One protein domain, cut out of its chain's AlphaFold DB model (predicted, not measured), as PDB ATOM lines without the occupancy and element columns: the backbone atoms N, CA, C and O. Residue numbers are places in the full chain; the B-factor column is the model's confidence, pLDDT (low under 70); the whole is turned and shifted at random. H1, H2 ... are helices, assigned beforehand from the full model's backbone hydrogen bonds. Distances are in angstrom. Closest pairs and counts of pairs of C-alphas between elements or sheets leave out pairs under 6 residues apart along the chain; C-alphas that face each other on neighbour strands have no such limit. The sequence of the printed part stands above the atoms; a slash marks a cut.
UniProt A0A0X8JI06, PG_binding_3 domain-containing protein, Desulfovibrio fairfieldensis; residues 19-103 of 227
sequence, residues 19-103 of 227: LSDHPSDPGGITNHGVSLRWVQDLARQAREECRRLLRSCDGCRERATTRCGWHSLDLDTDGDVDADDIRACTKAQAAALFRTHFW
ATOM      1  N   LEU A  19     -19.988  37.732 -16.017       84.44
ATOM      2  CA  LEU A  19     -20.129  39.128 -15.623       84.44
ATOM      3  C   LEU A  19     -21.001  39.896 -16.630       84.44
ATOM      4  O   LEU A  19     -20.702  39.940 -17.824       84.44
ATOM      5  N   SER A  20     -22.061  40.521 -16.134       83.75
ATOM      6  CA  SER A  20     -22.924  41.427 -16.881       83.75
ATOM      7  C   SER A  20     -23.210  42.665 -16.045       83.75
ATOM      8  O   SER A  20     -23.627  42.556 -14.894       83.75
ATOM      9  N   ASP A  21     -23.020  43.833 -16.645       83.12
ATOM     10  CA  ASP A  21     -23.308  45.130 -16.041       83.12
ATOM     11  C   ASP A  21     -24.086  45.947 -17.072       83.12
ATOM     12  O   ASP A  21     -23.541  46.339 -18.107       83.12
ATOM     13  N   HIS A  22     -25.396  46.093 -16.866       68.88
ATOM     14  CA  HIS A  22     -26.254  46.833 -17.783       68.88
ATOM     15  C   HIS A  22     -26.875  48.032 -17.051       68.88
ATOM     16  O   HIS A  22     -27.577  47.826 -16.060       68.88
ATOM     17  N   PRO A  23     -26.729  49.275 -17.556       64.25
ATOM     18  CA  PRO A  23     -27.210  50.487 -16.876       64.25
ATOM     19  C   PRO A  23     -28.712  50.502 -16.554       64.25
ATOM     20  O   PRO A  23     -29.164  51.242 -15.687       64.25
ATOM     21  N   SER A  24     -29.506  49.713 -17.281       62.88
ATOM     22  CA  SER A  24     -30.956  49.567 -17.069       62.88
ATOM     23  C   SER A  24     -31.352  48.335 -16.246       62.88
ATOM     24  O   SER A  24     -32.546  48.061 -16.136       62.88
ATOM     25  N   ASP A  25     -30.394  47.567 -15.716       61.59
ATOM     26  CA  ASP A  25     -30.685  46.395 -14.889       61.59
ATOM     27  C   ASP A  25     -30.967  46.817 -13.434       61.59
ATOM     28  O   ASP A  25     -30.068  47.292 -12.737       61.59
ATOM     29  N   PRO A  26     -32.201  46.634 -12.927       65.31
ATOM     30  CA  PRO A  26     -32.536  46.955 -11.542       65.31
ATOM     31  C   PRO A  26     -31.858  46.036 -10.510       65.31
ATOM     32  O   PRO A  26     -32.023  46.270  -9.311       65.31
ATOM     33  N   GLY A  27     -31.190  44.959 -10.937       63.47
ATOM     34  CA  GLY A  27     -30.356  44.087 -10.107       63.47
ATOM     35  C   GLY A  27     -28.913  44.575  -9.942       63.47
ATOM     36  O   GLY A  27     -28.227  44.108  -9.030       63.47
ATOM     37  N   GLY A  28     -28.484  45.534 -10.770       84.38
ATOM     38  CA  GLY A  28     -27.098  45.982 -10.863       84.38
ATOM     39  C   GLY A  28     -26.184  44.937 -11.508       84.38
ATOM     40  O   GLY A  28     -26.643  43.995 -12.159       84.38
ATOM     41  N   ILE A  29     -24.877  45.104 -11.307       90.50
ATOM     42  CA  ILE A  29     -23.867  44.152 -11.771       90.50
ATOM     43  C   ILE A  29     -24.190  42.735 -11.281       90.50
ATOM     44  O   ILE A  29     -24.598  42.527 -10.136       90.50
ATOM     45  N   THR A  30     -24.043  41.762 -12.174       90.62
ATOM     46  CA  THR A  30     -24.331  40.350 -11.913       90.62
ATOM     47  C   THR A  30     -23.182  39.496 -12.424       90.62
ATOM     48  O   THR A  30     -22.698  39.711 -13.530       90.62
ATOM     49  N   ASN A  31     -22.753  38.508 -11.643       93.44
ATOM     50  CA  ASN A  31     -21.733  37.546 -12.046       93.44
ATOM     51  C   ASN A  31     -22.090  36.158 -11.515       93.44
ATOM     52  O   ASN A  31     -22.496  36.020 -10.364       93.44
ATOM     53  N   HIS A  32     -21.981  35.123 -12.350       92.75
ATOM     54  CA  HIS A  32     -22.329  33.745 -11.978       92.75
ATOM     55  C   HIS A  32     -23.749  33.594 -11.393       92.75
ATOM     56  O   HIS A  32     -23.979  32.741 -10.540       92.75
ATOM     57  N   GLY A  33     -24.698  34.434 -11.827       90.00
ATOM     58  CA  GLY A  33     -26.076  34.465 -11.314       90.00
ATOM     59  C   GLY A  33     -26.251  35.196  -9.974       90.00
ATOM     60  O   GLY A  33     -27.366  35.289  -9.466       90.00
ATOM     61  N   VAL A  34     -25.173  35.734  -9.400       93.06
ATOM     62  CA  VAL A  34     -25.175  36.535  -8.171       93.06
ATOM     63  C   VAL A  34     -25.252  38.011  -8.551       93.06
ATOM     64  O   VAL A  34     -24.327  38.527  -9.173       93.06
ATOM     65  N   SER A  35     -26.348  38.690  -8.203       93.56
ATOM     66  CA  SER A  35     -26.518  40.128  -8.457       93.56
ATOM     67  C   SER A  35     -26.182  40.973  -7.231       93.56
ATOM     68  O   SER A  35     -26.467  40.570  -6.099       93.56
ATOM     69  N   LEU A  36     -25.646  42.177  -7.457       94.31
ATOM     70  CA  LEU A  36     -25.325  43.137  -6.397       94.31
ATOM     71  C   LEU A  36     -26.521  43.386  -5.481       94.31
ATOM     72  O   LEU A  36     -26.417  43.296  -4.258       94.31
ATOM     73  N   ARG A  37     -27.692  43.632  -6.075       94.00
ATOM     74  CA  ARG A  37     -28.918  43.860  -5.313       94.00
ATOM     75  C   ARG A  37     -29.237  42.700  -4.376       94.00
ATOM     76  O   ARG A  37     -29.640  42.932  -3.239       94.00
ATOM     77  N   TRP A  38     -29.078  41.462  -4.843       94.00
ATOM     78  CA  TRP A  38     -29.365  40.292  -4.025       94.00
ATOM     79  C   TRP A  38     -28.394  40.175  -2.848       94.00
ATOM     80  O   TRP A  38     -28.842  39.984  -1.717       94.00
ATOM     81  N   VAL A  39     -27.092  40.358  -3.083       95.44
ATOM     82  CA  VAL A  39     -26.073  40.311  -2.019       95.44
ATOM     83  C   VAL A  39     -26.289  41.439  -1.005       95.44
ATOM     84  O   VAL A  39     -26.277  41.191   0.200       95.44
ATOM     85  N   GLN A  40     -26.618  42.650  -1.456       95.00
ATOM     86  CA  GLN A  40     -26.954  43.768  -0.569       95.00
ATOM     87  C   GLN A  40     -28.230  43.520   0.250       95.00
ATOM     88  O   GLN A  40     -28.281  43.862   1.435       95.00
ATOM     89  N   ASP A  41     -29.259  42.901  -0.338       95.00
ATOM     90  CA  ASP A  41     -30.468  42.499   0.388       95.00
ATOM     91  C   ASP A  41     -30.157  41.453   1.468       95.00
ATOM     92  O   ASP A  41     -30.659  41.559   2.591       95.00
ATOM     93  N   LEU A  42     -29.296  40.476   1.166       95.19
ATOM     94  CA  LEU A  42     -28.815  39.498   2.142       95.19
ATOM     95  C   LEU A  42     -27.992  40.163   3.254       95.19
ATOM     96  O   LEU A  42     -28.197  39.864   4.429       95.19
ATOM     97  N   ALA A  43     -27.119  41.108   2.906       93.62
ATOM     98  CA  ALA A  43     -26.267  41.824   3.851       93.62
ATOM     99  C   ALA A  43     -27.101  42.663   4.825       93.62
ATOM    100  O   ALA A  43     -26.839  42.688   6.033       93.62
ATOM    101  N   ARG A  44     -28.157  43.306   4.315       93.62
ATOM    102  CA  ARG A  44     -29.155  44.018   5.117       93.62
ATOM    103  C   ARG A  44     -29.851  43.073   6.100       93.62
ATOM    104  O   ARG A  44     -29.837  43.344   7.299       93.62
ATOM    105  N   GLN A  45     -30.373  41.944   5.612       93.19
ATOM    106  CA  GLN A  45     -31.051  40.934   6.437       93.19
ATOM    107  C   GLN A  45     -30.127  40.363   7.521       93.19
ATOM    108  O   GLN A  45     -30.534  40.244   8.675       93.19
ATOM    109  N   ALA A  46     -28.868  40.068   7.188       91.00
ATOM    110  CA  ALA A  46     -27.889  39.558   8.145       91.00
ATOM    111  C   ALA A  46     -27.608  40.567   9.273       91.00
ATOM    112  O   ALA A  46     -27.537  40.198  10.448       91.00
ATOM    113  N   ARG A  47     -27.493  41.861   8.942       89.06
ATOM    114  CA  ARG A  47     -27.332  42.933   9.940       89.06
ATOM    115  C   ARG A  47     -28.584  43.107  10.803       89.06
ATOM    116  O   ARG A  47     -28.461  43.312  12.010       89.06
ATOM    117  N   GLU A  48     -29.776  43.023  10.219       91.00
ATOM    118  CA  GLU A  48     -31.047  43.074  10.956       91.00
ATOM    119  C   GLU A  48     -31.185  41.898  11.928       91.00
ATOM    120  O   GLU A  48     -31.537  42.092  13.093       91.00
ATOM    121  N   GLU A  49     -30.832  40.688  11.494       88.44
ATOM    122  CA  GLU A  49     -30.824  39.504  12.347       88.44
ATOM    123  C   GLU A  49     -29.806  39.619  13.487       88.44
ATOM    124  O   GLU A  49     -30.146  39.355  14.641       88.44
ATOM    125  N   CYS A  50     -28.593  40.095  13.197       87.19
ATOM    126  CA  CYS A  50     -27.579  40.393  14.209       87.19
ATOM    127  C   CYS A  50     -28.121  41.360  15.273       87.19
ATOM    128  O   CYS A  50     -28.040  41.082  16.469       87.19
ATOM    129  N   ARG A  51     -28.757  42.464  14.856       87.88
ATOM    130  CA  ARG A  51     -29.379  43.434  15.774       87.88
ATOM    131  C   ARG A  51     -30.510  42.814  16.591       87.88
ATOM    132  O   ARG A  51     -30.621  43.097  17.780       87.88
ATOM    133  N   ARG A  52     -31.323  41.949  15.983       88.12
ATOM    134  CA  ARG A  52     -32.413  41.237  16.663       88.12
ATOM    135  C   ARG A  52     -31.894  40.272  17.732       88.12
ATOM    136  O   ARG A  52     -32.471  40.208  18.813       88.12
ATOM    137  N   LEU A  53     -30.837  39.518  17.434       85.62
ATOM    138  CA  LEU A  53     -30.310  38.466  18.310       85.62
ATOM    139  C   LEU A  53     -29.336  38.996  19.369       85.62
ATOM    140  O   LEU A  53     -29.398  38.580  20.523       85.62
ATOM    141  N   LEU A  54     -28.446  39.913  18.987       81.62
ATOM    142  CA  LEU A  54     -27.313  40.363  19.802       81.62
ATOM    143  C   LEU A  54     -27.452  41.811  20.295       81.62
ATOM    144  O   LEU A  54     -26.574  42.295  21.003       81.62
ATOM    145  N   ARG A  55     -28.540  42.517  19.942       79.69
ATOM    146  CA  ARG A  55     -28.835  43.931  20.281       79.69
ATOM    147  C   ARG A  55     -27.840  44.973  19.751       79.69
ATOM    148  O   ARG A  55     -28.147  46.158  19.785       79.69
ATOM    149  N   SER A  56     -26.694  44.552  19.227       78.44
ATOM    150  CA  SER A  56     -25.727  45.376  18.511       78.44
ATOM    151  C   SER A  56     -24.951  44.515  17.518       78.44
ATOM    152  O   SER A  56     -24.777  43.316  17.730       78.44
ATOM    153  N   CYS A  57     -24.483  45.135  16.437       78.38
ATOM    154  CA  CYS A  57     -23.498  44.534  15.536       78.38
ATOM    155  C   CYS A  57     -22.131  45.249  15.624       78.38
ATOM    156  O   CYS A  57     -21.156  44.818  15.004       78.38
ATOM    157  N   ASP A  58     -22.038  46.298  16.446       76.81
ATOM    158  CA  ASP A  58     -20.799  47.014  16.725       76.81
ATOM    159  C   ASP A  58     -19.952  46.207  17.715       76.81
ATOM    160  O   ASP A  58     -20.452  45.716  18.727       76.81
ATOM    161  N   GLY A  59     -18.663  46.032  17.412       75.44
ATOM    162  CA  GLY A  59     -17.752  45.251  18.257       75.44
ATOM    163  C   GLY A  59     -18.023  43.738  18.272       75.44
ATOM    164  O   GLY A  59     -17.543  43.041  19.168       75.44
ATOM    165  N   CYS A  60     -18.782  43.210  17.303       82.06
ATOM    166  CA  CYS A  60     -19.027  41.774  17.181       82.06
ATOM    167  C   CYS A  60     -17.706  41.000  17.005       82.06
ATOM    168  O   CYS A  60     -16.958  41.237  16.057       82.06
ATOM    169  N   ARG A  61     -17.437  40.035  17.896       81.69
ATOM    170  CA  ARG A  61     -16.208  39.213  17.869       81.69
ATOM    171  C   ARG A  61     -16.121  38.290  16.651       81.69
ATOM    172  O   ARG A  61     -15.033  37.881  16.276       81.69
ATOM    173  N   GLU A  62     -17.261  37.991  16.036       82.94
ATOM    174  CA  GLU A  62     -17.358  37.133  14.853       82.94
ATOM    175  C   GLU A  62     -17.249  37.913  13.538       82.94
ATOM    176  O   GLU A  62     -17.295  37.295  12.478       82.94
ATOM    177  N   ARG A  63     -17.124  39.251  13.583       79.81
ATOM    178  CA  ARG A  63     -17.240  40.138  12.408       79.81
ATOM    179  C   ARG A  63     -16.229  39.844  11.297       79.81
ATOM    180  O   ARG A  63     -16.535  40.123  10.152       79.81
ATOM    181  N   ALA A  64     -15.072  39.280  11.633       81.44
ATOM    182  CA  ALA A  64     -14.026  38.890  10.683       81.44
ATOM    183  C   ALA A  64     -13.992  37.369  10.439       81.44
ATOM    184  O   ALA A  64     -12.942  36.793  10.173       81.44
ATOM    185  N   THR A  65     -15.119  36.684  10.648       84.25
ATOM    186  CA  THR A  65     -15.217  35.231  10.489       84.25
ATOM    187  C   THR A  65     -16.425  34.868   9.646       84.25
ATOM    188  O   THR A  65     -17.439  35.568   9.641       84.25
ATOM    189  N   THR A  66     -16.369  33.704   9.007       79.06
ATOM    190  CA  THR A  66     -17.473  33.146   8.211       79.06
ATOM    191  C   THR A  66     -18.723  32.814   9.032       79.06
ATOM    192  O   THR A  66     -19.767  32.514   8.460       79.06
ATOM    193  N   ARG A  67     -18.656  32.891  10.370       83.81
ATOM    194  CA  ARG A  67     -19.834  32.786  11.247       83.81
ATOM    195  C   ARG A  67     -20.693  34.049  11.222       83.81
ATOM    196  O   ARG A  67     -21.859  33.996  11.605       83.81
ATOM    197  N   CYS A  68     -20.148  35.183  10.781       87.81
ATOM    198  CA  CYS A  68     -20.923  36.394  10.565       87.81
ATOM    199  C   CYS A  68     -21.601  36.342   9.193       87.81
ATOM    200  O   CYS A  68     -20.936  36.411   8.164       87.81
ATOM    201  N   GLY A  69     -22.938  36.304   9.184       88.12
ATOM    202  CA  GLY A  69     -23.717  36.278   7.941       88.12
ATOM    203  C   GLY A  69     -23.544  37.516   7.052       88.12
ATOM    204  O   GLY A  69     -23.888  37.462   5.879       88.12
ATOM    205  N   TRP A  70     -23.031  38.629   7.591       90.88
ATOM    206  CA  TRP A  70     -22.657  39.792   6.784       90.88
ATOM    207  C   TRP A  70     -21.277  39.607   6.144       90.88
ATOM    208  O   TRP A  70     -21.145  39.801   4.949       90.88
ATOM    209  N   HIS A  71     -20.274  39.171   6.912       90.38
ATOM    210  CA  HIS A  71     -18.920  38.955   6.389       90.38
ATOM    211  C   HIS A  71     -18.867  37.836   5.345       90.38
ATOM    212  O   HIS A  71     -18.065  37.885   4.431       90.38
ATOM    213  N   SER A  72     -19.760  36.845   5.415       90.56
ATOM    214  CA  SER A  72     -19.877  35.835   4.355       90.56
ATOM    215  C   SER A  72     -20.365  36.381   3.003       90.56
ATOM    216  O   SER A  72     -20.430  35.616   2.043       90.56
ATOM    217  N   LEU A  73     -20.786  37.648   2.942       93.62
ATOM    218  CA  LEU A  73     -21.286  38.329   1.742       93.62
ATOM    219  C   LEU A  73     -20.311  39.386   1.204       93.62
ATOM    220  O   LEU A  73     -20.558  39.891   0.117       93.62
ATOM    221  N   ASP A  74     -19.256  39.683   1.963       92.44
ATOM    222  CA  ASP A  74     -18.070  40.454   1.574       92.44
ATOM    223  C   ASP A  74     -17.115  39.458   0.881       92.44
ATOM    224  O   ASP A  74     -16.444  38.636   1.514       92.44
ATOM    225  N   LEU A  75     -17.240  39.382  -0.443       92.38
ATOM    226  CA  LEU A  75     -16.657  38.366  -1.317       92.38
ATOM    227  C   LEU A  75     -15.213  38.677  -1.709       92.38
ATOM    228  O   LEU A  75     -14.480  37.732  -2.027       92.38
ATOM    229  N   ASP A  76     -14.804  39.943  -1.708       93.31
ATOM    230  CA  ASP A  76     -13.411  40.335  -1.946       93.31
ATOM    231  C   ASP A  76     -12.627  40.653  -0.660       93.31
ATOM    232  O   ASP A  76     -11.396  40.730  -0.698       93.31
ATOM    233  N   THR A  77     -13.305  40.661   0.493       91.25
ATOM    234  CA  THR A  77     -12.747  40.818   1.845       91.25
ATOM    235  C   THR A  77     -12.166  42.201   2.129       91.25
ATOM    236  O   THR A  77     -11.277  42.334   2.979       91.25
ATOM    237  N   ASP A  78     -12.657  43.231   1.442       92.69
ATOM    238  CA  ASP A  78     -12.208  44.613   1.615       92.69
ATOM    239  C   ASP A  78     -12.926  45.363   2.758       92.69
ATOM    240  O   ASP A  78     -12.449  46.400   3.239       92.69
ATOM    241  N   GLY A  79     -14.005  44.777   3.284       90.19
ATOM    242  CA  GLY A  79     -14.761  45.302   4.412       90.19
ATOM    243  C   GLY A  79     -16.045  46.044   4.046       90.19
ATOM    244  O   GLY A  79     -16.660  46.624   4.960       90.19
ATOM    245  N   ASP A  80     -16.506  45.990   2.795       92.00
ATOM    246  CA  ASP A  80     -17.857  46.395   2.418       92.00
ATOM    247  C   ASP A  80     -18.638  45.345   1.585       92.00
ATOM    248  O   ASP A  80     -18.423  44.152   1.756       92.00
ATOM    249  N   VAL A  81     -19.747  45.757   0.955       93.62
ATOM    250  CA  VAL A  81     -20.592  44.891   0.105       93.62
ATOM    251  C   VAL A  81     -21.071  45.740  -1.072       93.62
ATOM    252  O   VAL A  81     -22.105  46.430  -0.983       93.62
ATOM    253  N   ASP A  82     -20.328  45.698  -2.166       94.56
ATOM    254  CA  ASP A  82     -20.484  46.560  -3.322       94.56
ATOM    255  C   ASP A  82     -20.249  45.844  -4.676       94.56
ATOM    256  O   ASP A  82     -20.439  44.635  -4.829       94.56
ATOM    257  N   ALA A  83     -20.009  46.617  -5.738       94.06
ATOM    258  CA  ALA A  83     -19.844  46.074  -7.080       94.06
ATOM    259  C   ALA A  83     -18.543  45.268  -7.264       94.06
ATOM    260  O   ALA A  83     -18.522  44.385  -8.129       94.06
ATOM    261  N   ASP A  84     -17.487  45.564  -6.506       94.44
ATOM    262  CA  ASP A  84     -16.196  44.882  -6.596       94.44
ATOM    263  C   ASP A  84     -16.288  43.444  -6.073       94.44
ATOM    264  O   ASP A  84     -15.800  42.533  -6.755       94.44
ATOM    265  N   ASP A  85     -17.117  43.185  -5.056       95.38
ATOM    266  CA  ASP A  85     -17.487  41.826  -4.639       95.38
ATOM    267  C   ASP A  85     -18.031  40.979  -5.785       95.38
ATOM    268  O   ASP A  85     -17.683  39.809  -5.963       95.38
ATOM    269  N   ILE A  86     -18.923  41.559  -6.592       95.31
ATOM    270  CA  ILE A  86     -19.564  40.839  -7.692       95.31
ATOM    271  C   ILE A  86     -18.566  40.599  -8.827       95.31
ATOM    272  O   ILE A  86     -18.590  39.538  -9.460       95.31
ATOM    273  N   ARG A  87     -17.652  41.544  -9.074       93.88
ATOM    274  CA  ARG A  87     -16.565  41.372 -10.053       93.88
ATOM    275  C   ARG A  87     -15.587  40.285  -9.614       93.88
ATOM    276  O   ARG A  87     -15.186  39.475 -10.451       93.88
ATOM    277  N   ALA A  88     -15.246  40.242  -8.329       94.56
ATOM    278  CA  ALA A  88     -14.331  39.271  -7.738       94.56
ATOM    279  C   ALA A  88     -14.977  37.899  -7.473       94.56
ATOM    280  O   ALA A  88     -14.263  36.904  -7.332       94.56
ATOM    281  N   CYS A  89     -16.315  37.827  -7.441       95.06
ATOM    282  CA  CYS A  89     -17.073  36.620  -7.126       95.06
ATOM    283  C   CYS A  89     -16.632  35.426  -7.978       95.06
ATOM    284  O   CYS A  89     -16.828  35.373  -9.195       95.06
ATOM    285  N   THR A  90     -16.072  34.419  -7.315       94.94
ATOM    286  CA  THR A  90     -15.711  33.151  -7.947       94.94
ATOM    287  C   THR A  90     -16.923  32.230  -8.075       94.94
ATOM    288  O   THR A  90     -17.867  32.276  -7.285       94.94
ATOM    289  N   LYS A  91     -16.871  31.272  -9.010       94.25
ATOM    290  CA  LYS A  91     -17.893  30.211  -9.120       94.25
ATOM    291  C   LYS A  91     -18.101  29.438  -7.811       94.25
ATOM    292  O   LYS A  91     -19.213  29.000  -7.534       94.25
ATOM    293  N   ALA A  92     -17.043  29.256  -7.018       94.31
ATOM    294  CA  ALA A  92     -17.123  28.563  -5.735       94.31
ATOM    295  C   ALA A  92     -17.887  29.387  -4.686       94.31
ATOM    296  O   ALA A  92     -18.745  28.837  -3.995       94.31
ATOM    297  N   GLN A  93     -17.635  30.698  -4.611       95.50
ATOM    298  CA  GLN A  93     -18.392  31.615  -3.754       95.50
ATOM    299  C   GLN A  93     -19.858  31.695  -4.189       95.50
ATOM    300  O   GLN A  93     -20.747  31.512  -3.359       95.50
ATOM    301  N   ALA A  94     -20.123  31.840  -5.492       95.75
ATOM    302  CA  ALA A  94     -21.481  31.809  -6.030       95.75
ATOM    303  C   ALA A  94     -22.215  30.516  -5.634       95.75
ATOM    304  O   ALA A  94     -23.317  30.565  -5.085       95.75
ATOM    305  N   ALA A  95     -21.587  29.351  -5.824       96.25
ATOM    306  CA  ALA A  95     -22.160  28.068  -5.423       96.25
ATOM    307  C   ALA A  95     -22.450  27.994  -3.911       96.25
ATOM    308  O   ALA A  95     -23.484  27.454  -3.514       96.25
ATOM    309  N   ALA A  96     -21.581  28.549  -3.060       95.56
ATOM    310  CA  ALA A  96     -21.799  28.603  -1.613       95.56
ATOM    311  C   ALA A  96     -23.002  29.489  -1.234       95.56
ATOM    312  O   ALA A  96     -23.817  29.089  -0.394       95.56
ATOM    313  N   LEU A  97     -23.171  30.637  -1.901       96.00
ATOM    314  CA  LEU A  97     -24.343  31.498  -1.729       96.00
ATOM    315  C   LEU A  97     -25.624  30.783  -2.168       96.00
ATOM    316  O   LEU A  97     -26.610  30.767  -1.431       96.00
ATOM    317  N   PHE A  98     -25.611  30.126  -3.331       97.12
ATOM    318  CA  PHE A  98     -26.763  29.362  -3.810       97.12
ATOM    319  C   PHE A  98     -27.126  28.189  -2.896       97.12
ATOM    320  O   PHE A  98     -28.312  27.942  -2.655       97.12
ATOM    321  N   ARG A  99     -26.126  27.473  -2.369       97.25
ATOM    322  CA  ARG A  99     -26.344  26.409  -1.387       97.25
ATOM    323  C   ARG A  99     -27.052  26.968  -0.154       97.25
ATOM    324  O   ARG A  99     -28.145  26.523   0.178       97.25
ATOM    325  N   THR A 100     -26.486  28.007   0.448       95.69
ATOM    326  CA  THR A 100     -26.993  28.584   1.700       95.69
ATOM    327  C   THR A 100     -28.388  29.186   1.529       95.69
ATOM    328  O   THR A 100     -29.300  28.925   2.313       95.69
ATOM    329  N   HIS A 101     -28.583  30.005   0.496       95.81
ATOM    330  CA  HIS A 101     -29.757  30.868   0.392       95.81
ATOM    331  C   HIS A 101     -30.904  30.288  -0.438       95.81
ATOM    332  O   HIS A 101     -32.017  30.808  -0.349       95.81
ATOM    333  N   PHE A 102     -30.675  29.201  -1.182       97.19
ATOM    334  CA  PHE A 102     -31.733  28.470  -1.880       97.19
ATOM    335  C   PHE A 102     -31.827  27.023  -1.409       97.19
ATOM    336  O   PHE A 102     -32.872  26.631  -0.900       97.19
ATOM    337  N   TRP A 103     -30.760  26.234  -1.559       98.12
ATOM    338  CA  TRP A 103     -30.810  24.791  -1.291       98.12
ATOM    339  C   TRP A 103     -31.132  24.476   0.175       98.12
ATOM    340  O   TRP A 103     -32.073  23.731   0.456       98.12
TER     341      TRP A 103
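AT A GLANCE: This is residues 19 to 103 of the 227 residues of the protein "PG_binding_3 domain-containing protein" of Desulfovibrio fairfieldensis (UniProt A0A0X8JI06). One long helix, H1, runs along the longest axis, and the loop of residues 55 to 82 folds back beside it to the short H2 near H1's first residues, from where H3 leads off. Residues 19 to 35 loop round beyond that same end. The printed part has 85 residues, 38 of them, under half, in three named helices, H1, H2, H3; it is all helix, with no named strand, and compact, radius of gyration of the C-alphas 13.1 A, spanning 38 by 26 by 25 A.

IN THESE COORDINATES: H1, residues 36 to 54, begins at C-alpha 36 (-25.325, 43.137, -6.397) and is 26.4 A long. H2 is residues 83 to 88, 8.8 A. H3, residues 91 to 103, 16.0 A, ends at C-alpha 103 (-30.810, 24.791, -1.291).

HOW THE PARTS SIT: H1 and H2 are close but not clearly touching; their closest C-alphas, of Leu 36 and Ala 83, are 6.3 A apart. Their lines are about perpendicular, at 78 degrees. H3 is apart from H1 and H2. In H1, H2 and H3 every O i to N i+4 pair is within hydrogen-bond range.

THE WHOLE: The printed part has no cut. The link H1 to H2 is long, 28 residues. Residues 22 to 27 have pLDDT under 70.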